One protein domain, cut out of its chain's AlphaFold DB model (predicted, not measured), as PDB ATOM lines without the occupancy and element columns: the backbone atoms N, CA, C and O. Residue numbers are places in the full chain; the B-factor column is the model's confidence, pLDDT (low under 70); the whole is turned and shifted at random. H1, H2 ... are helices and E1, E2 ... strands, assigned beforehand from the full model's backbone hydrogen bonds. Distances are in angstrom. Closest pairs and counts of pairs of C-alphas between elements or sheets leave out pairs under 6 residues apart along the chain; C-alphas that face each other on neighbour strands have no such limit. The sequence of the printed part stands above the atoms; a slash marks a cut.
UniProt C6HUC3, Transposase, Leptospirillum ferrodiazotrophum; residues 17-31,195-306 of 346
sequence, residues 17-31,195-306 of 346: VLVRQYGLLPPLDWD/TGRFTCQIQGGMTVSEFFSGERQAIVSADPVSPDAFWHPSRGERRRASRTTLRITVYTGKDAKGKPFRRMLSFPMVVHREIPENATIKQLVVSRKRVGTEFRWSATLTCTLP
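AT A GLANCE: This is residues 17 to 31 and 195 to 306 of the 346 residues of the protein "Transposase" of Leptospirillum ferrodiazotrophum (UniProt C6HUC3). A single sheet of seven strands is folded back on itself into two leaves with crossed strands: E2, E6 and E7 face E5, E4 and E3, with E1 as the hinge. The long hairpin E4 and E5 makes the longest axis, with H2 and H3 at one end and the turn of residues 255 to 259 at the other, while short H1 packs by E3. You have 127 residues with three named helices and seven named strands, in the order E1 E2 H1 E3 H2 H3 E4 E5 E6 E7. The sheet's order is E2, E6, E7, E1, E5, E4, E3, all antiparallel, and the class is mostly strand. The whole is compact, with a radius of gyration of the C-alphas of 15.3 A and spans of 53 by 40 by 24 A.

HOW THE PARTS SIT: Start at E1, residues 17 to 24; its neighbours are E7, residues 294 to 305, where N 20 and O 301 are 2.9 A apart, and E5, residues 260 to 270, where N 270 and O 23 are 2.9 A apart. Edge strand E2, residues 196 to 207, bends by 97 degrees at residue 204; it neighbours E6, residues 280 to 291, with N 198 and O 286 at 2.8 A. H1, residues 208 to 211, is on the sheet at a height of 6.4 A, over none of its strands. Edge strand E3, residues 220 to 222, neighbours E4, residues 243 to 254, with N 247 and O 221 at 2.8 A. Across the fold, the closest C-alphas of E2 and E4 are those of Phe 198 and Val 250, 6.2 A apart. H2, residues 228 to 231, and H3, residues 235 to 241, touch at the C-alphas of Ala 229 and Arg 238, 4.3 A apart; neither is on the sheet. In the hairpins, look for N 265 and O 248 at 2.8 A between E5 and E4, and N 285 and O 300 at 2.8 A between E6 and E7. Every O i to N i+4 pair of H3 is within hydrogen-bond range; H1 and H2 are too short for one.

IN THESE COORDINATES: Find C-alpha 17 at (-48.881, 3.272, -21.166); E1 runs 22.4 A from there. E2 spans 26.6 A. E4 begins at C-alpha 243, (-32.035, 21.666, -22.027), and spans 32.9 A, bending by 53 degrees at residue 251; E5 returns over 31.3 A. E6 spans 32.2 A, and E7 35.4 A, ending at C-alpha 305, (-43.651, 0.290, -19.310).

THE WHOLE: The C-alphas farthest apart, those of Pro 233 and Lys 257, are 53.5 A apart. Residues 32 to 194 are not printed; C-alphas 31 and 195 are 14.8 A apart across this cut. Of the links printed whole, none is long. Low confidence is found at residue 216, under 70; the printed part's mean pLDDT is 92.9.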
ATOM      1  N   VAL A  17     -49.212   2.193 -20.222       93.00
ATOM      2  CA  VAL A  17     -48.881   3.272 -21.166       93.00
ATOM      3  C   VAL A  17     -48.570   4.552 -20.392       93.00
ATOM      4  O   VAL A  17     -49.410   5.057 -19.648       93.00
ATOM      5  N   LEU A  18     -47.375   5.103 -20.602       94.06
ATOM      6  CA  LEU A  18     -46.930   6.377 -20.050       94.06
ATOM      7  C   LEU A  18     -46.832   7.417 -21.167       94.06
ATOM      8  O   LEU A  18     -46.125   7.216 -22.148       94.06
ATOM      9  N   VAL A  19     -47.488   8.564 -20.999       96.06
ATOM     10  CA  VAL A  19     -47.364   9.696 -21.928       96.06
ATOM     11  C   VAL A  19     -46.599  10.831 -21.251       96.06
ATOM     12  O   VAL A  19     -46.948  11.264 -20.149       96.06
ATOM     13  N   ARG A  20     -45.547  11.328 -21.910       96.31
ATOM     14  CA  ARG A  20     -44.749  12.477 -21.461       96.31
ATOM     15  C   ARG A  20     -44.796  13.580 -22.505       96.31
ATOM     16  O   ARG A  20     -44.551  13.331 -23.677       96.31
ATOM     17  N   GLN A  21     -45.100  14.802 -22.076       97.38
ATOM     18  CA  GLN A  21     -45.053  15.982 -22.934       97.38
ATOM     19  C   GLN A  21     -43.920  16.896 -22.475       97.38
ATOM     20  O   GLN A  21     -43.811  17.183 -21.286       97.38
ATOM     21  N   TYR A  22     -43.123  17.383 -23.417       97.44
ATOM     22  CA  TYR A  22     -42.008  18.299 -23.214       97.44
ATOM     23  C   TYR A  22     -42.201  19.582 -24.016       97.44
ATOM     24  O   TYR A  22     -42.844  19.599 -25.070       97.44
ATOM     25  N   GLY A  23     -41.651  20.676 -23.488       96.75
ATOM     26  CA  GLY A  23     -41.637  21.958 -24.182       96.75
ATOM     27  C   GLY A  23     -40.551  21.965 -25.248       96.75
ATOM     28  O   GLY A  23     -39.447  21.484 -24.997       96.75
ATOM     29  N   LEU A  24     -40.864  22.526 -26.413       97.44
ATOM     30  CA  LEU A  24     -39.891  22.789 -27.465       97.44
ATOM     31  C   LEU A  24     -39.821  24.295 -27.723       97.44
ATOM     32  O   LEU A  24     -40.837  24.994 -27.661       97.44
ATOM     33  N   LEU A  25     -38.624  24.778 -28.026       96.00
ATOM     34  CA  LEU A  25     -38.423  26.072 -28.669       96.00
ATOM     35  C   LEU A  25     -38.579  25.921 -30.192       96.00
ATOM     36  O   LEU A  25     -38.653  24.790 -30.684       96.00
ATOM     37  N   PRO A  26     -38.665  27.034 -30.946       95.62
ATOM     38  CA  PRO A  26     -38.693  26.973 -32.399       95.62
ATOM     39  C   PRO A  26     -37.528  26.138 -32.965       95.62
ATOM     40  O   PRO A  26     -36.435  26.159 -32.392       95.62
ATOM     41  N   PRO A  27     -37.764  25.395 -34.060       96.81
ATOM     42  CA  PRO A  27     -36.727  24.605 -34.707       96.81
ATOM     43  C   PRO A  27     -35.573  25.488 -35.186       96.81
ATOM     44  O   PRO A  27     -35.792  26.614 -35.630       96.81
ATOM     45  N   LEU A  28     -34.353  24.959 -35.103       96.31
ATOM     46  CA  LEU A  28     -33.122  25.652 -35.501       96.31
ATOM     47  C   LEU A  28     -32.949  25.713 -37.024       96.31
ATOM     48  O   LEU A  28     -32.253  26.577 -37.540       96.31
ATOM     49  N   ASP A  29     -33.574  24.780 -37.728       95.19
ATOM     50  CA  ASP A  29     -33.389  24.477 -39.142       95.19
ATOM     51  C   ASP A  29     -34.741  24.390 -39.868       95.19
ATOM     52  O   ASP A  29     -34.933  23.530 -40.725       95.19
ATOM     53  N   TRP A  30     -35.701  25.247 -39.504       95.12
ATOM     54  CA  TRP A  30     -37.009  25.334 -40.164       95.12
ATOM     55  C   TRP A  30     -36.906  25.929 -41.567       95.12
ATOM     56  O   TRP A  30     -36.280  26.972 -41.735       95.12
ATOM     57  N   ASP A  31     -37.602  25.338 -42.535       94.38
ATOM     58  CA  ASP A  31     -37.687  25.879 -43.891       94.38
ATOM     59  C   ASP A  31     -39.080  25.625 -44.515       94.38
ATOM     60  O   ASP A  31     -39.968  25.016 -43.898       94.38
ATOM     61  N   THR A 195     -50.797  25.397 -38.335       96.50
ATOM     62  CA  THR A 195     -50.844  24.407 -37.248       96.50
ATOM     63  C   THR A 195     -50.722  22.991 -37.814       96.50
ATOM     64  O   THR A 195     -51.205  22.686 -38.903       96.50
ATOM     65  N   GLY A 196     -50.095  22.091 -37.057       96.62
ATOM     66  CA  GLY A 196     -50.035  20.678 -37.414       96.62
ATOM     67  C   GLY A 196     -49.089  19.882 -36.528       96.62
ATOM     68  O   GLY A 196     -48.731  20.311 -35.427       96.62
ATOM     69  N   ARG A 197     -48.702  18.693 -36.989       97.38
ATOM     70  CA  ARG A 197     -47.801  17.812 -36.244       97.38
ATOM     71  C   ARG A 197     -46.893  17.004 -37.158       97.38
ATOM     72  O   ARG A 197     -47.271  16.680 -38.275       97.38
ATOM     73  N   PHE A 198     -45.738  16.615 -36.638       97.88
ATOM     74  CA  PHE A 198     -44.903  15.565 -37.211       97.88
ATOM     75  C   PHE A 198     -44.929  14.366 -36.283       97.88
ATOM     76  O   PHE A 198     -44.721  14.501 -35.076       97.88
ATOM     77  N   THR A 199     -45.242  13.201 -36.835       97.56
ATOM     78  CA  THR A 199     -45.387  11.969 -36.065       97.56
ATOM     79  C   THR A 199     -44.313  10.985 -36.490       97.56
ATOM     80  O   THR A 199     -44.314  10.498 -37.613       97.56
ATOM     81  N   CYS A 200     -43.414  10.678 -35.563       95.81
ATOM     82  CA  CYS A 200     -42.394   9.653 -35.695       95.81
ATOM     83  C   CYS A 200     -42.891   8.382 -35.004       95.81
ATOM     84  O   CYS A 200     -42.949   8.314 -33.775       95.81
ATOM     85  N   GLN A 201     -43.282   7.386 -35.796       93.94
ATOM     86  CA  GLN A 201     -43.635   6.057 -35.301       93.94
ATOM     87  C   GLN A 201     -42.363   5.200 -35.265       93.94
ATOM     88  O   GLN A 201     -41.639   5.129 -36.256       93.94
ATOM     89  N   ILE A 202     -42.076   4.574 -34.125       92.19
ATOM     90  CA  ILE A 202     -40.867   3.770 -33.929       92.19
ATOM     91  C   ILE A 202     -41.274   2.295 -33.983       92.19
ATOM     92  O   ILE A 202     -41.954   1.798 -33.085       92.19
ATOM     93  N   GLN A 203     -40.899   1.601 -35.060       89.06
ATOM     94  CA  GLN A 203     -41.152   0.163 -35.200       89.06
ATOM     95  C   GLN A 203     -40.306  -0.615 -34.186       89.06
ATOM     96  O   GLN A 203     -39.156  -0.261 -33.959       89.06
ATOM     97  N   GLY A 204     -40.884  -1.619 -33.521       85.81
ATOM     98  CA  GLY A 204     -40.238  -2.332 -32.403       85.81
ATOM     99  C   GLY A 204     -40.165  -1.516 -31.101       85.81
ATOM    100  O   GLY A 204     -40.356  -2.055 -30.011       85.81
ATOM    101  N   GLY A 205     -40.077  -0.193 -31.210       90.56
ATOM    102  CA  GLY A 205     -39.842   0.726 -30.105       90.56
ATOM    103  C   GLY A 205     -38.356   1.031 -29.932       90.56
ATOM    104  O   GLY A 205     -37.520   0.449 -30.609       90.56
ATOM    105  N   MET A 206     -38.053   1.980 -29.056       92.19
ATOM    106  CA  MET A 206     -36.698   2.451 -28.767       92.19
ATOM    107  C   MET A 206     -36.526   2.570 -27.258       92.19
ATOM    108  O   MET A 206     -37.451   2.992 -26.557       92.19
ATOM    109  N   THR A 207     -35.369   2.179 -26.750       93.81
ATOM    110  CA  THR A 207     -35.029   2.339 -25.332       93.81
ATOM    111  C   THR A 207     -34.732   3.804 -25.002       93.81
ATOM    112  O   THR A 207     -34.421   4.616 -25.876       93.81
ATOM    113  N   VAL A 208     -34.837   4.183 -23.726       92.94
ATOM    114  CA  VAL A 208     -34.530   5.561 -23.302       92.94
ATOM    115  C   VAL A 208     -33.054   5.906 -23.525       92.94
ATOM    116  O   VAL A 208     -32.751   7.033 -23.914       92.94
ATOM    117  N   SER A 209     -32.148   4.942 -23.345       92.12
ATOM    118  CA  SER A 209     -30.713   5.123 -23.592       92.12
ATOM    119  C   SER A 209     -30.409   5.370 -25.071       92.12
ATOM    120  O   SER A 209     -29.690   6.314 -25.382       92.12
ATOM    121  N   GLU A 210     -31.004   4.602 -25.988       92.06
ATOM    122  CA  GLU A 210     -30.876   4.829 -27.438       92.06
ATOM    123  C   GLU A 210     -31.439   6.188 -27.862       92.06
ATOM    124  O   GLU A 210     -30.895   6.841 -28.751       92.06
ATOM    125  N   PHE A 211     -32.526   6.633 -27.228       93.56
ATOM    126  CA  PHE A 211     -33.120   7.934 -27.517       93.56
ATOM    127  C   PHE A 211     -32.212   9.092 -27.094       93.56
ATOM    128  O   PHE A 211     -32.109  10.067 -27.836       93.56
ATOM    129  N   PHE A 212     -31.555   8.992 -25.933       93.06
ATOM    130  CA  PHE A 212     -30.663  10.022 -25.386       93.06
ATOM    131  C   PHE A 212     -29.176   9.806 -25.702       93.06
ATOM    132  O   PHE A 212     -28.338  10.502 -25.134       93.06
ATOM    133  N   SER A 213     -28.814   8.882 -26.595       88.31
ATOM    134  CA  SER A 213     -27.403   8.602 -26.893       88.31
ATOM    135  C   SER A 213     -26.695   9.745 -27.629       88.31
ATOM    136  O   SER A 213     -25.470   9.763 -27.708       88.31
ATOM    137  N   GLY A 214     -27.442  10.700 -28.200       76.00
ATOM    138  CA  GLY A 214     -26.912  11.743 -29.081       76.00
ATOM    139  C   GLY A 214     -26.512  11.242 -30.474       76.00
ATOM    140  O   GLY A 214     -26.285  12.052 -31.377       76.00
ATOM    141  N   GLU A 215     -26.479   9.926 -30.691       78.88
ATOM    142  CA  GLU A 215     -26.223   9.348 -32.003       78.88
ATOM    143  C   GLU A 215     -27.397   9.624 -32.940       78.88
ATOM    144  O   GLU A 215     -28.570   9.578 -32.556       78.88
ATOM    145  N   ARG A 216     -27.089   9.919 -34.208       69.81
ATOM    146  CA  ARG A 216     -28.114  10.181 -35.222       69.81
ATOM    147  C   ARG A 216     -28.836   8.891 -35.587       69.81
ATOM    148  O   ARG A 216     -28.522   8.236 -36.579       69.81
ATOM    149  N   GLN A 217     -29.850   8.574 -34.799       76.94
ATOM    150  CA  GLN A 217     -30.795   7.515 -35.097       76.94
ATOM    151  C   GLN A 217     -31.635   7.857 -36.331       76.94
ATOM    152  O   GLN A 217     -31.906   9.018 -36.649       76.94
ATOM    153  N   ALA A 218     -32.090   6.811 -37.021       78.38
ATOM    154  CA  ALA A 218     -32.755   6.908 -38.317       78.38
ATOM    155  C   ALA A 218     -34.049   7.743 -38.320       78.38
ATOM    156  O   ALA A 218     -34.421   8.265 -39.371       78.38
ATOM    157  N   ILE A 219     -34.742   7.814 -37.179       88.94
ATOM    158  CA  ILE A 219     -36.082   8.399 -37.047       88.94
ATOM    159  C   ILE A 219     -36.071   9.572 -36.065       88.94
ATOM    160  O   ILE A 219     -36.551  10.655 -36.404       88.94
ATOM    161  N   VAL A 220     -35.533   9.362 -34.862       93.56
ATOM    162  CA  VAL A 220     -35.550  10.325 -33.760       93.56
ATOM    163  C   VAL A 220     -34.346  10.123 -32.848       93.56
ATOM    164  O   VAL A 220     -34.011   8.986 -32.552       93.56
ATOM    165  N   SER A 221     -33.731  11.207 -32.383       94.31
ATOM    166  CA  SER A 221     -32.671  11.189 -31.362       94.31
ATOM    167  C   SER A 221     -32.718  12.461 -30.519       94.31
ATOM    168  O   SER A 221     -33.213  13.490 -30.981       94.31
ATOM    169  N   ALA A 222     -32.196  12.414 -29.301       94.88
ATOM    170  CA  ALA A 222     -31.961  13.569 -28.450       94.88
ATOM    171  C   ALA A 222     -30.534  13.534 -27.887       94.88
ATOM    172  O   ALA A 222     -29.972  12.457 -27.687       94.88
ATOM    173  N   ASP A 223     -29.946  14.703 -27.636       94.31
ATOM    174  CA  ASP A 223     -28.651  14.771 -26.948       94.31
ATOM    175  C   ASP A 223     -28.801  14.333 -25.473       94.31
ATOM    176  O   ASP A 223     -29.872  14.548 -24.880       94.31
ATOM    177  N   PRO A 224     -27.752  13.762 -24.854       92.62
ATOM    178  CA  PRO A 224     -27.787  13.358 -23.453       92.62
ATOM    179  C   PRO A 224     -28.212  14.502 -22.526       92.62
ATOM    180  O   PRO A 224     -27.803  15.652 -22.693       92.62
ATOM    181  N   VAL A 225     -29.027  14.180 -21.521       91.06
ATOM    182  CA  VAL A 225     -29.450  15.124 -20.478       91.06
ATOM    183  C   VAL A 225     -28.651  14.830 -19.213       91.06
ATOM    184  O   VAL A 225     -28.557  13.676 -18.800       91.06
ATOM    185  N   SER A 226     -28.087  15.865 -18.584       88.94
ATOM    186  CA  SER A 226     -27.376  15.693 -17.310       88.94
ATOM    187  C   SER A 226     -28.335  15.189 -16.217       88.94
ATOM    188  O   SER A 226     -29.446  15.721 -16.117       88.94
ATOM    189  N   PRO A 227     -27.925  14.243 -15.347       86.75
ATOM    190  CA  PRO A 227     -28.716  13.821 -14.183       86.75
ATOM    191  C   PRO A 227     -29.153  14.990 -13.281       86.75
ATOM    192  O   PRO A 227     -30.234  14.966 -12.682       86.75
ATOM    193  N   ASP A 228     -28.361  16.067 -13.259       89.00
ATOM    194  CA  ASP A 228     -28.657  17.302 -12.529       89.00
ATOM    195  C   ASP A 228     -29.938  17.998 -13.008       89.00
ATOM    196  O   ASP A 228     -30.514  18.809 -12.280       89.00
ATOM    197  N   ALA A 229     -30.440  17.674 -14.204       89.25
ATOM    198  CA  ALA A 229     -31.706  18.190 -14.718       89.25
ATOM    199  C   ALA A 229     -32.891  17.902 -13.786       89.25
ATOM    200  O   ALA A 229     -33.827  18.707 -13.710       89.25
ATOM    201  N   PHE A 230     -32.848  16.778 -13.065       89.69
ATOM    202  CA  PHE A 230     -33.962  16.297 -12.250       89.69
ATOM    203  C   PHE A 230     -33.698  16.463 -10.755       89.69
ATOM    204  O   PHE A 230     -34.581  16.926 -10.029       89.69
ATOM    205  N   TRP A 231     -32.475  16.164 -10.313       90.12
ATOM    206  CA  TRP A 231     -32.167  15.969  -8.893       90.12
ATOM    207  C   TRP A 231     -31.333  17.086  -8.258       90.12
ATOM    208  O   TRP A 231     -31.207  17.129  -7.036       90.12
ATOM    209  N   HIS A 232     -30.807  18.037  -9.040       90.56
ATOM    210  CA  HIS A 232     -29.972  19.107  -8.487       90.56
ATOM    211  C   HIS A 232     -30.769  19.995  -7.509       90.56
ATOM    212  O   HIS A 232     -31.891  20.384  -7.839       90.56
ATOM    213  N   PRO A 233     -30.232  20.404  -6.343       91.88
ATOM    214  CA  PRO A 233     -30.978  21.172  -5.335       91.88
ATOM    215  C   PRO A 233     -31.439  22.554  -5.835       91.88
ATOM    216  O   PRO A 233     -32.588  22.957  -5.620       91.88
ATOM    217  N   SER A 234     -30.588  23.268  -6.581       93.19
ATOM    218  CA  SER A 234     -30.930  24.568  -7.181       93.19
ATOM    219  C   SER A 234     -31.871  24.430  -8.380       93.19
ATOM    220  O   SER A 234     -31.554  23.769  -9.369       93.19
ATOM    221  N   ARG A 235     -32.999  25.152  -8.340       89.94
ATOM    222  CA  ARG A 235     -33.958  25.247  -9.457       89.94
ATOM    223  C   ARG A 235     -33.340  25.863 -10.718       89.94
ATOM    224  O   ARG A 235     -33.773  25.529 -11.820       89.94
ATOM    225  N   GLY A 236     -32.391  26.789 -10.560       90.62
ATOM    226  CA  GLY A 236     -31.712  27.447 -11.679       90.62
ATOM    227  C   GLY A 236     -30.887  26.454 -12.491       90.62
ATOM    228  O   GLY A 236     -31.054  26.372 -13.707       90.62
ATOM    229  N   GLU A 237     -30.105  25.628 -11.799       91.12
ATOM    230  CA  GLU A 237     -29.299  24.583 -12.435       91.12
ATOM    231  C   GLU A 237     -30.167  23.488 -13.056       91.12
ATOM    232  O   GLU A 237     -29.965  23.174 -14.225       91.12
ATOM    233  N   ARG A 238     -31.239  23.024 -12.386       90.88
ATOM    234  CA  ARG A 238     -32.200  22.081 -13.005       90.88
ATOM    235  C   ARG A 238     -32.756  22.608 -14.333       90.88
ATOM    236  O   ARG A 238     -32.880  21.883 -15.318       90.88
ATOM    237  N   ARG A 239     -33.086  23.903 -14.399       88.94
ATOM    238  CA  ARG A 239     -33.576  24.550 -15.631       88.94
ATOM    239  C   ARG A 239     -32.517  24.661 -16.726       88.94
ATOM    240  O   ARG A 239     -32.884  24.651 -17.898       88.94
ATOM    241  N   ARG A 240     -31.243  24.821 -16.366       90.00
ATOM    242  CA  ARG A 240     -30.138  24.868 -17.329       90.00
ATOM    243  C   ARG A 240     -29.826  23.462 -17.850       90.00
ATOM    244  O   ARG A 240     -29.787  23.282 -19.061       90.00
ATOM    245  N   ALA A 241     -29.710  22.489 -16.948       91.06
ATOM    246  CA  ALA A 241     -29.386  21.094 -17.240       91.06
ATOM    247  C   ALA A 241     -30.503  20.333 -17.979       91.06
ATOM    248  O   ALA A 241     -30.219  19.391 -18.707       91.06
ATOM    249  N   SER A 242     -31.768  20.756 -17.859       91.69
ATOM    250  CA  SER A 242     -32.903  20.142 -18.581       91.69
ATOM    251  C   SER A 242     -32.993  20.496 -20.071       91.69
ATOM    252  O   SER A 242     -33.939  20.075 -20.741       91.69
ATOM    253  N   ARG A 243     -32.059  21.289 -20.608       93.75
ATOM    254  CA  ARG A 243     -32.035  21.666 -22.027       93.75
ATOM    255  C   ARG A 243     -31.227  20.653 -22.832       93.75
ATOM    256  O   ARG A 243     -30.100  20.346 -22.474       93.75
ATOM    257  N   THR A 244     -31.793  20.190 -23.938       94.88
ATOM    258  CA  THR A 244     -31.157  19.266 -24.893       94.88
ATOM    259  C   THR A 244     -31.614  19.594 -26.320       94.88
ATOM    260  O   THR A 244     -32.531  20.398 -26.502       94.88
ATOM    261  N   THR A 245     -31.003  18.990 -27.338       96.19
ATOM    262  CA  THR A 245     -31.458  19.082 -28.732       96.19
ATOM    263  C   THR A 245     -32.204  17.813 -29.115       96.19
ATOM    264  O   THR A 245     -31.645  16.726 -29.068       96.19
ATOM    265  N   LEU A 246     -33.456  17.949 -29.545       96.94
ATOM    266  CA  LEU A 246     -34.251  16.885 -30.149       96.94
ATOM    267  C   LEU A 246     -34.115  16.945 -31.672       96.94
ATOM    268  O   LEU A 246     -34.349  17.993 -32.262       96.94
ATOM    269  N   ARG A 247     -33.830  15.819 -32.318       96.50
ATOM    270  CA  ARG A 247     -33.792  15.677 -33.777       96.50
ATOM    271  C   ARG A 247     -34.872  14.702 -34.225       96.50
ATOM    272  O   ARG A 247     -34.941  13.585 -33.716       96.50
ATOM    273  N   ILE A 248     -35.704  15.100 -35.184       95.94
ATOM    274  CA  ILE A 248     -36.783  14.262 -35.732       95.94
ATOM    275  C   ILE A 248     -36.727  14.193 -37.247       95.94
ATOM    276  O   ILE A 248     -36.365  15.167 -37.892       95.94
ATOM    277  N   THR A 249     -37.158  13.076 -37.822       95.31
ATOM    278  CA  THR A 249     -37.403  12.974 -39.263       95.31
ATOM    279  C   THR A 249     -38.782  13.533 -39.602       95.31
ATOM    280  O   THR A 249     -39.792  13.115 -39.041       95.31
ATOM    281  N   VAL A 250     -38.826  14.474 -40.542       94.62
ATOM    282  CA  VAL A 250     -40.063  15.076 -41.056       94.62
ATOM    283  C   VAL A 250     -40.572  14.284 -42.249       94.62
ATOM    284  O   VAL A 250     -41.735  13.874 -42.283       94.62
ATOM    285  N   TYR A 251     -39.685  14.068 -43.221       94.19
ATOM    286  CA  TYR A 251     -39.966  13.310 -44.426       94.19
ATOM    287  C   TYR A 251     -38.705  12.692 -45.025       94.19
ATOM    288  O   TYR A 251     -37.573  13.006 -44.649       94.19
ATOM    289  N   THR A 252     -38.923  11.787 -45.970       91.94
ATOM    290  CA  THR A 252     -37.873  11.152 -46.763       91.94
ATOM    291  C   THR A 252     -38.071  11.522 -48.222       91.94
ATOM    292  O   THR A 252     -39.182  11.383 -48.731       91.94
ATOM    293  N   GLY A 253     -37.014  11.975 -48.883       89.12
ATOM    294  CA  GLY A 253     -37.031  12.354 -50.291       89.12
ATOM    295  C   GLY A 253     -35.937  11.644 -51.075       89.12
ATOM    296  O   GLY A 253     -35.155  10.864 -50.524       89.12
ATOM    297  N   LYS A 254     -35.878  11.926 -52.374       89.56
ATOM    298  CA  LYS A 254     -34.740  11.585 -53.229       89.56
ATOM    299  C   LYS A 254     -34.117  12.882 -53.715       89.56
ATOM    300  O   LYS A 254     -34.838  13.801 -54.088       89.56
ATOM    301  N   ASP A 255     -32.797  12.953 -53.660       88.00
ATOM    302  CA  ASP A 255     -32.036  14.084 -54.178       88.00
ATOM    303  C   ASP A 255     -32.059  14.093 -55.722       88.00
ATOM    304  O   ASP A 255     -32.457  13.102 -56.338       88.00
ATOM    305  N   ALA A 256     -31.575  15.162 -56.361       85.50
ATOM    306  CA  ALA A 256     -31.479  15.283 -57.824       85.50
ATOM    307  C   ALA A 256     -30.687  14.127 -58.470       85.50
ATOM    308  O   ALA A 256     -30.915  13.762 -59.619       85.50
ATOM    309  N   LYS A 257     -29.783  13.504 -57.703       87.31
ATOM    310  CA  LYS A 257     -28.994  12.321 -58.092       87.31
ATOM    311  C   LYS A 257     -29.679  10.982 -57.768       87.31
ATOM    312  O   LYS A 257     -29.040   9.937 -57.821       87.31
ATOM    313  N   GLY A 258     -30.940  10.995 -57.336       86.62
ATOM    314  CA  GLY A 258     -31.715   9.808 -56.962       86.62
ATOM    315  C   GLY A 258     -31.366   9.193 -55.599       86.62
ATOM    316  O   GLY A 258     -32.010   8.225 -55.190       86.62
ATOM    317  N   LYS A 259     -30.386   9.744 -54.866       89.88
ATOM    318  CA  LYS A 259     -29.985   9.245 -53.543       89.88
ATOM    319  C   LYS A 259     -31.080   9.546 -52.507       89.88
ATOM    320  O   LYS A 259     -31.508  10.697 -52.416       89.88
ATOM    321  N   PRO A 260     -31.530   8.561 -51.708       89.81
ATOM    322  CA  PRO A 260     -32.504   8.817 -50.658       89.81
ATOM    323  C   PRO A 260     -31.889   9.703 -49.572       89.81
ATOM    324  O   PRO A 260     -30.778   9.448 -49.102       89.81
ATOM    325  N   PHE A 261     -32.631  10.718 -49.145       91.06
ATOM    326  CA  PHE A 261     -32.275  11.556 -48.006       91.06
ATOM    327  C   PHE A 261     -33.434  11.637 -47.016       91.06
ATOM    328  O   PHE A 261     -34.597  11.386 -47.346       91.06
ATOM    329  N   ARG A 262     -33.107  11.986 -45.773       91.44
ATOM    330  CA  ARG A 262     -34.088  12.254 -44.723       91.44
ATOM    331  C   ARG A 262     -33.975  13.708 -44.320       91.44
ATOM    332  O   ARG A 262     -32.891  14.155 -43.950       91.44
ATOM    333  N   ARG A 263     -35.088  14.431 -44.364       94.38
ATOM    334  CA  ARG A 263     -35.153  15.774 -43.808       94.38
ATOM    335  C   ARG A 263     -35.339  15.663 -42.305       94.38
ATOM    336  O   ARG A 263     -36.411  15.267 -41.842       94.38
ATOM    337  N   MET A 264     -34.286  15.983 -41.559       94.69
ATOM    338  CA  MET A 264     -34.356  16.082 -40.107       94.69
ATOM    339  C   MET A 264     -34.594  17.528 -39.679       94.69
ATOM    340  O   MET A 264     -34.098  18.434 -40.341       94.69
ATOM    341  N   LEU A 265     -35.343  17.718 -38.595       95.56
ATOM    342  CA  LEU A 265     -35.483  18.989 -37.888       95.56
ATOM    343  C   LEU A 265     -34.907  18.873 -36.484       95.56
ATOM    344  O   LEU A 265     -35.144  17.877 -35.796       95.56
ATOM    345  N   SER A 266     -34.226  19.925 -36.056       96.94
ATOM    346  CA  SER A 266     -33.564  20.057 -34.766       96.94
ATOM    347  C   SER A 266     -34.291  21.086 -33.901       96.94
ATOM    348  O   SER A 266     -34.469  22.238 -34.289       96.94
ATOM    349  N   PHE A 267     -34.693  20.688 -32.699       97.38
ATOM    350  CA  PHE A 267     -35.439  21.506 -31.750       97.38
ATOM    351  C   PHE A 267     -34.680  21.614 -30.432       97.38
ATOM    352  O   PHE A 267     -34.325  20.582 -29.860       97.38
ATOM    353  N   PRO A 268     -34.522  22.814 -29.857       97.38
ATOM    354  CA  PRO A 268     -34.153  22.923 -28.456       97.38
ATOM    355  C   PRO A 268     -35.328  22.428 -27.599       97.38
ATOM    356  O   PRO A 268     -36.430  22.982 -27.638       97.38
ATOM    357  N   MET A 269     -35.103  21.364 -26.837       97.00
ATOM    358  CA  MET A 269     -36.093  20.683 -26.005       97.00
ATOM    359  C   MET A 269     -35.813  20.915 -24.519       97.00
ATOM    360  O   MET A 269     -34.664  20.927 -24.084       97.00
ATOM    361  N   VAL A 270     -36.880  21.069 -23.729       95.69
ATOM    362  CA  VAL A 270     -36.817  21.199 -22.266       95.69
ATOM    363  C   VAL A 270     -37.430  19.966 -21.600       95.69
ATOM    364  O   VAL A 270     -38.659  19.821 -21.507       95.69
ATOM    365  N   VAL A 271     -36.562  19.095 -21.091       95.38
ATOM    366  CA  VAL A 271     -36.904  17.834 -20.424       95.38
ATOM    367  C   VAL A 271     -37.095  18.083 -18.932       95.38
ATOM    368  O   VAL A 271     -36.194  17.934 -18.119       95.38
ATOM    369  N   HIS A 272     -38.297  18.508 -18.554       90.94
ATOM    370  CA  HIS A 272     -38.612  18.889 -17.171       90.94
ATOM    371  C   HIS A 272     -39.033  17.711 -16.269       90.94
ATOM    372  O   HIS A 272     -39.375  17.929 -15.108       90.94
ATOM    373  N   ARG A 273     -39.083  16.486 -16.811       91.81
ATOM    374  CA  ARG A 273     -39.413  15.231 -16.111       91.81
ATOM    375  C   ARG A 273     -38.659  14.077 -16.753       91.81
ATOM    376  O   ARG A 273     -38.617  14.012 -17.981       91.81
ATOM    377  N   GLU A 274     -38.149  13.164 -15.944       92.00
ATOM    378  CA  GLU A 274     -37.477  11.965 -16.439       92.00
ATOM    379  C   GLU A 274     -38.448  11.008 -17.151       92.00
ATOM    380  O   GLU A 274     -39.668  10.979 -16.900       92.00
ATOM    381  N   ILE A 275     -37.881  10.233 -18.073       93.19
ATOM    382  CA  ILE A 275     -38.521   9.067 -18.675       93.19
ATOM    383  C   ILE A 275     -37.940   7.859 -17.936       93.19
ATOM    384  O   ILE A 275     -36.717   7.772 -17.862       93.19
ATOM    385  N   PRO A 276     -38.766   6.952 -17.388       92.56
ATOM    386  CA  PRO A 276     -38.249   5.764 -16.713       92.56
ATOM    387  C   PRO A 276     -37.344   4.956 -17.647       92.56
ATOM    388  O   PRO A 276     -37.721   4.722 -18.794       92.56
ATOM    389  N   GLU A 277     -36.180   4.522 -17.169       90.56
ATOM    390  CA  GLU A 277     -35.165   3.844 -17.995       90.56
ATOM    391  C   GLU A 277     -35.678   2.540 -18.621       90.56
ATOM    392  O   GLU A 277     -35.335   2.207 -19.753       90.56
ATOM    393  N   ASN A 278     -36.574   1.843 -17.919       91.50
ATOM    394  CA  ASN A 278     -37.224   0.619 -18.384       91.50
ATOM    395  C   ASN A 278     -38.375   0.860 -19.380       91.50
ATOM    396  O   ASN A 278     -39.073  -0.083 -19.750       91.50
ATOM    397  N   ALA A 279     -38.627   2.104 -19.796       93.50
ATOM    398  CA  ALA A 279     -39.693   2.419 -20.734       93.50
ATOM    399  C   ALA A 279     -39.256   2.197 -22.191       93.50
ATOM    400  O   ALA A 279     -38.219   2.682 -22.636       93.50
ATOM    401  N   THR A 280     -40.110   1.552 -22.985       94.56
ATOM    402  CA  THR A 280     -39.955   1.505 -24.442       94.56
ATOM    403  C   THR A 280     -40.718   2.661 -25.078       94.56
ATOM    404  O   THR A 280     -41.948   2.719 -25.012       94.56
ATOM    405  N   ILE A 281     -40.022   3.569 -25.750       95.00
ATOM    406  CA  ILE A 281     -40.622   4.655 -26.525       95.00
ATOM    407  C   ILE A 281     -41.195   4.072 -27.821       95.00
ATOM    408  O   ILE A 281     -40.481   3.458 -28.607       95.00
ATOM    409  N   LYS A 282     -42.496   4.258 -28.063       95.12
ATOM    410  CA  LYS A 282     -43.185   3.750 -29.266       95.12
ATOM    411  C   LYS A 282     -43.455   4.838 -30.298       95.12
ATOM    412  O   LYS A 282     -43.487   4.572 -31.499       95.12
ATOM    413  N   GLN A 283     -43.672   6.065 -29.839       96.12
ATOM    414  CA  GLN A 283     -44.041   7.169 -30.712       96.12
ATOM    415  C   GLN A 283     -43.565   8.501 -30.143       96.12
ATOM    416  O   GLN A 283     -43.708   8.755 -28.948       96.12
ATOM    417  N   LEU A 284     -43.090   9.373 -31.030       97.31
ATOM    418  CA  LEU A 284     -42.882  10.791 -30.766       97.31
ATOM    419  C   LEU A 284     -43.791  11.623 -31.676       97.31
ATOM    420  O   LEU A 284     -43.856  11.400 -32.883       97.31
ATOM    421  N   VAL A 285     -44.462  12.619 -31.105       98.25
ATOM    422  CA  VAL A 285     -45.243  13.613 -31.846       98.25
ATOM    423  C   VAL A 285     -44.729  15.004 -31.524       98.25
ATOM    424  O   VAL A 285     -44.858  15.464 -30.393       98.25
ATOM    425  N   VAL A 286     -44.219  15.711 -32.525       98.19
ATOM    426  CA  VAL A 286     -43.921  17.141 -32.414       98.19
ATOM    427  C   VAL A 286     -45.122  17.921 -32.922       98.19
ATOM    428  O   VAL A 286     -45.502  17.800 -34.081       98.19
ATOM    429  N   SER A 287     -45.750  18.694 -32.043       97.75
ATOM    430  CA  SER A 287     -46.922  19.513 -32.359       97.75
ATOM    431  C   SER A 287     -46.534  20.979 -32.486       97.75
ATOM    432  O   SER A 287     -45.824  21.503 -31.628       97.75
ATOM    433  N   ARG A 288     -47.058  21.638 -33.518       97.50
ATOM    434  CA  ARG A 288     -46.963  23.079 -33.760       97.50
ATOM    435  C   ARG A 288     -48.361  23.667 -33.667       97.50
ATOM    436  O   ARG A 288     -49.228  23.271 -34.439       97.50
ATOM    437  N   LYS A 289     -48.586  24.616 -32.759       97.06
ATOM    438  CA  LYS A 289     -49.885  25.279 -32.581       97.06
ATOM    439  C   LYS A 289     -49.747  26.791 -32.653       97.06
ATOM    440  O   LYS A 289     -48.931  27.358 -31.930       97.06
ATOM    441  N   ARG A 290     -50.579  27.442 -33.465       96.38
ATOM    442  CA  ARG A 290     -50.662  28.905 -33.501       96.38
ATOM    443  C   ARG A 290     -51.314  29.448 -32.222       96.38
ATOM    444  O   ARG A 290     -52.390  29.001 -31.823       96.38
ATOM    445  N   VAL A 291     -50.653  30.395 -31.560       95.62
ATOM    446  CA  VAL A 291     -51.128  31.099 -30.361       95.62
ATOM    447  C   VAL A 291     -50.901  32.593 -30.582       95.62
ATOM    448  O   VAL A 291     -49.791  33.093 -30.430       95.62
ATOM    449  N   GLY A 292     -51.958  33.306 -30.979       94.19
ATOM    450  CA  GLY A 292     -51.840  34.697 -31.418       94.19
ATOM    451  C   GLY A 292     -51.005  34.803 -32.697       94.19
ATOM    452  O   GLY A 292     -51.340  34.202 -33.723       94.19
ATOM    453  N   THR A 293     -49.916  35.564 -32.628       93.06
ATOM    454  CA  THR A 293     -48.948  35.756 -33.719       93.06
ATOM    455  C   THR A 293     -47.819  34.727 -33.714       93.06
ATOM    456  O   THR A 293     -47.112  34.606 -34.710       93.06
ATOM    457  N   GLU A 294     -47.662  33.962 -32.634       94.56
ATOM    458  CA  GLU A 294     -46.542  33.043 -32.444       94.56
ATOM    459  C   GLU A 294     -46.956  31.576 -32.587       94.56
ATOM    460  O   GLU A 294     -48.133  31.207 -32.503       94.56
ATOM    461  N   PHE A 295     -45.961  30.707 -32.768       96.12
ATOM    462  CA  PHE A 295     -46.147  29.261 -32.757       96.12
ATOM    463  C   PHE A 295     -45.572  28.658 -31.481       96.12
ATOM    464  O   PHE A 295     -44.401  28.841 -31.157       96.12
ATOM    465  N   ARG A 296     -46.399  27.879 -30.783       97.06
ATOM    466  CA  ARG A 296     -45.982  27.066 -29.645       97.06
ATOM    467  C   ARG A 296     -45.676  25.648 -30.104       97.06
ATOM    468  O   ARG A 296     -46.475  25.040 -30.821       97.06
ATOM    469  N   TRP A 297     -44.560  25.124 -29.614       97.94
ATOM    470  CA  TRP A 297     -44.059  23.802 -29.955       97.94
ATOM    471  C   TRP A 297     -44.043  22.889 -28.730       97.94
ATOM    472  O   TRP A 297     -43.749  23.316 -27.610       97.94
ATOM    473  N   SER A 298     -44.372  21.617 -28.934       98.00
ATOM    474  CA  SER A 298     -44.265  20.599 -27.886       98.00
ATOM    475  C   SER A 298     -43.964  19.228 -28.470       98.00
ATOM    476  O   SER A 298     -44.516  18.883 -29.513       98.00
ATOM    477  N   ALA A 299     -43.167  18.437 -27.761       98.06
ATOM    478  CA  ALA A 299     -42.916  17.032 -28.056       98.06
ATOM    479  C   ALA A 299     -43.750  16.160 -27.117       98.06
ATOM    480  O   ALA A 299     -43.694  16.347 -25.907       98.06
ATOM    481  N   THR A 300     -44.494  15.197 -27.648       98.25
ATOM    482  CA  THR A 300     -45.222  14.198 -26.863       98.25
ATOM    483  C   THR A 300     -44.664  12.819 -27.172       98.25
ATOM    484  O   THR A 300     -44.754  12.358 -28.309       98.25
ATOM    485  N   LEU A 301     -44.104  12.167 -26.160       97.00
ATOM    486  CA  LEU A 301     -43.647  10.786 -26.201       97.00
ATOM    487  C   LEU A 301     -44.721   9.869 -25.627       97.00
ATOM    488  O   LEU A 301     -45.253  10.120 -24.544       97.00
ATOM    489  N   THR A 302     -44.994   8.787 -26.347       96.69
ATOM    490  CA  THR A 302     -45.788   7.663 -25.857       96.69
ATOM    491  C   THR A 302     -44.844   6.506 -25.584       96.69
ATOM    492  O   THR A 302     -44.223   5.971 -26.508       96.69
ATOM    493  N   CYS A 303     -44.753   6.124 -24.318       94.69
ATOM    494  CA  CYS A 303     -43.902   5.054 -23.832       94.69
ATOM    495  C   CYS A 303     -44.750   3.906 -23.283       94.69
ATOM    496  O   CYS A 303     -45.856   4.102 -22.776       94.69
ATOM    497  N   THR A 304     -44.210   2.701 -23.353       93.56
ATOM    498  CA  THR A 304     -44.772   1.506 -22.735       93.56
ATOM    499  C   THR A 304     -43.831   1.056 -21.633       93.56
ATOM    500  O   THR A 304     -42.640   0.891 -21.876       93.56
ATOM    501  N   LEU A 305     -44.363   0.882 -20.430       90.62
ATOM    502  CA  LEU A 305     -43.651   0.290 -19.310       90.62
ATOM    503  C   LEU A 305     -43.976  -1.207 -19.261       90.62
ATOM    504  O   LEU A 305     -45.156  -1.559 -19.422       90.62
ATOM    505  N   PRO A 306     -42.980  -2.079 -19.030       84.06
ATOM    506  CA  PRO A 306     -43.256  -3.452 -18.639       84.06
ATOM    507  C   PRO A 306     -44.106  -3.417 -17.364       84.06
ATOM    508  O   PRO A 306     -43.868  -2.605 -16.466       84.06
TER     509      PRO A 306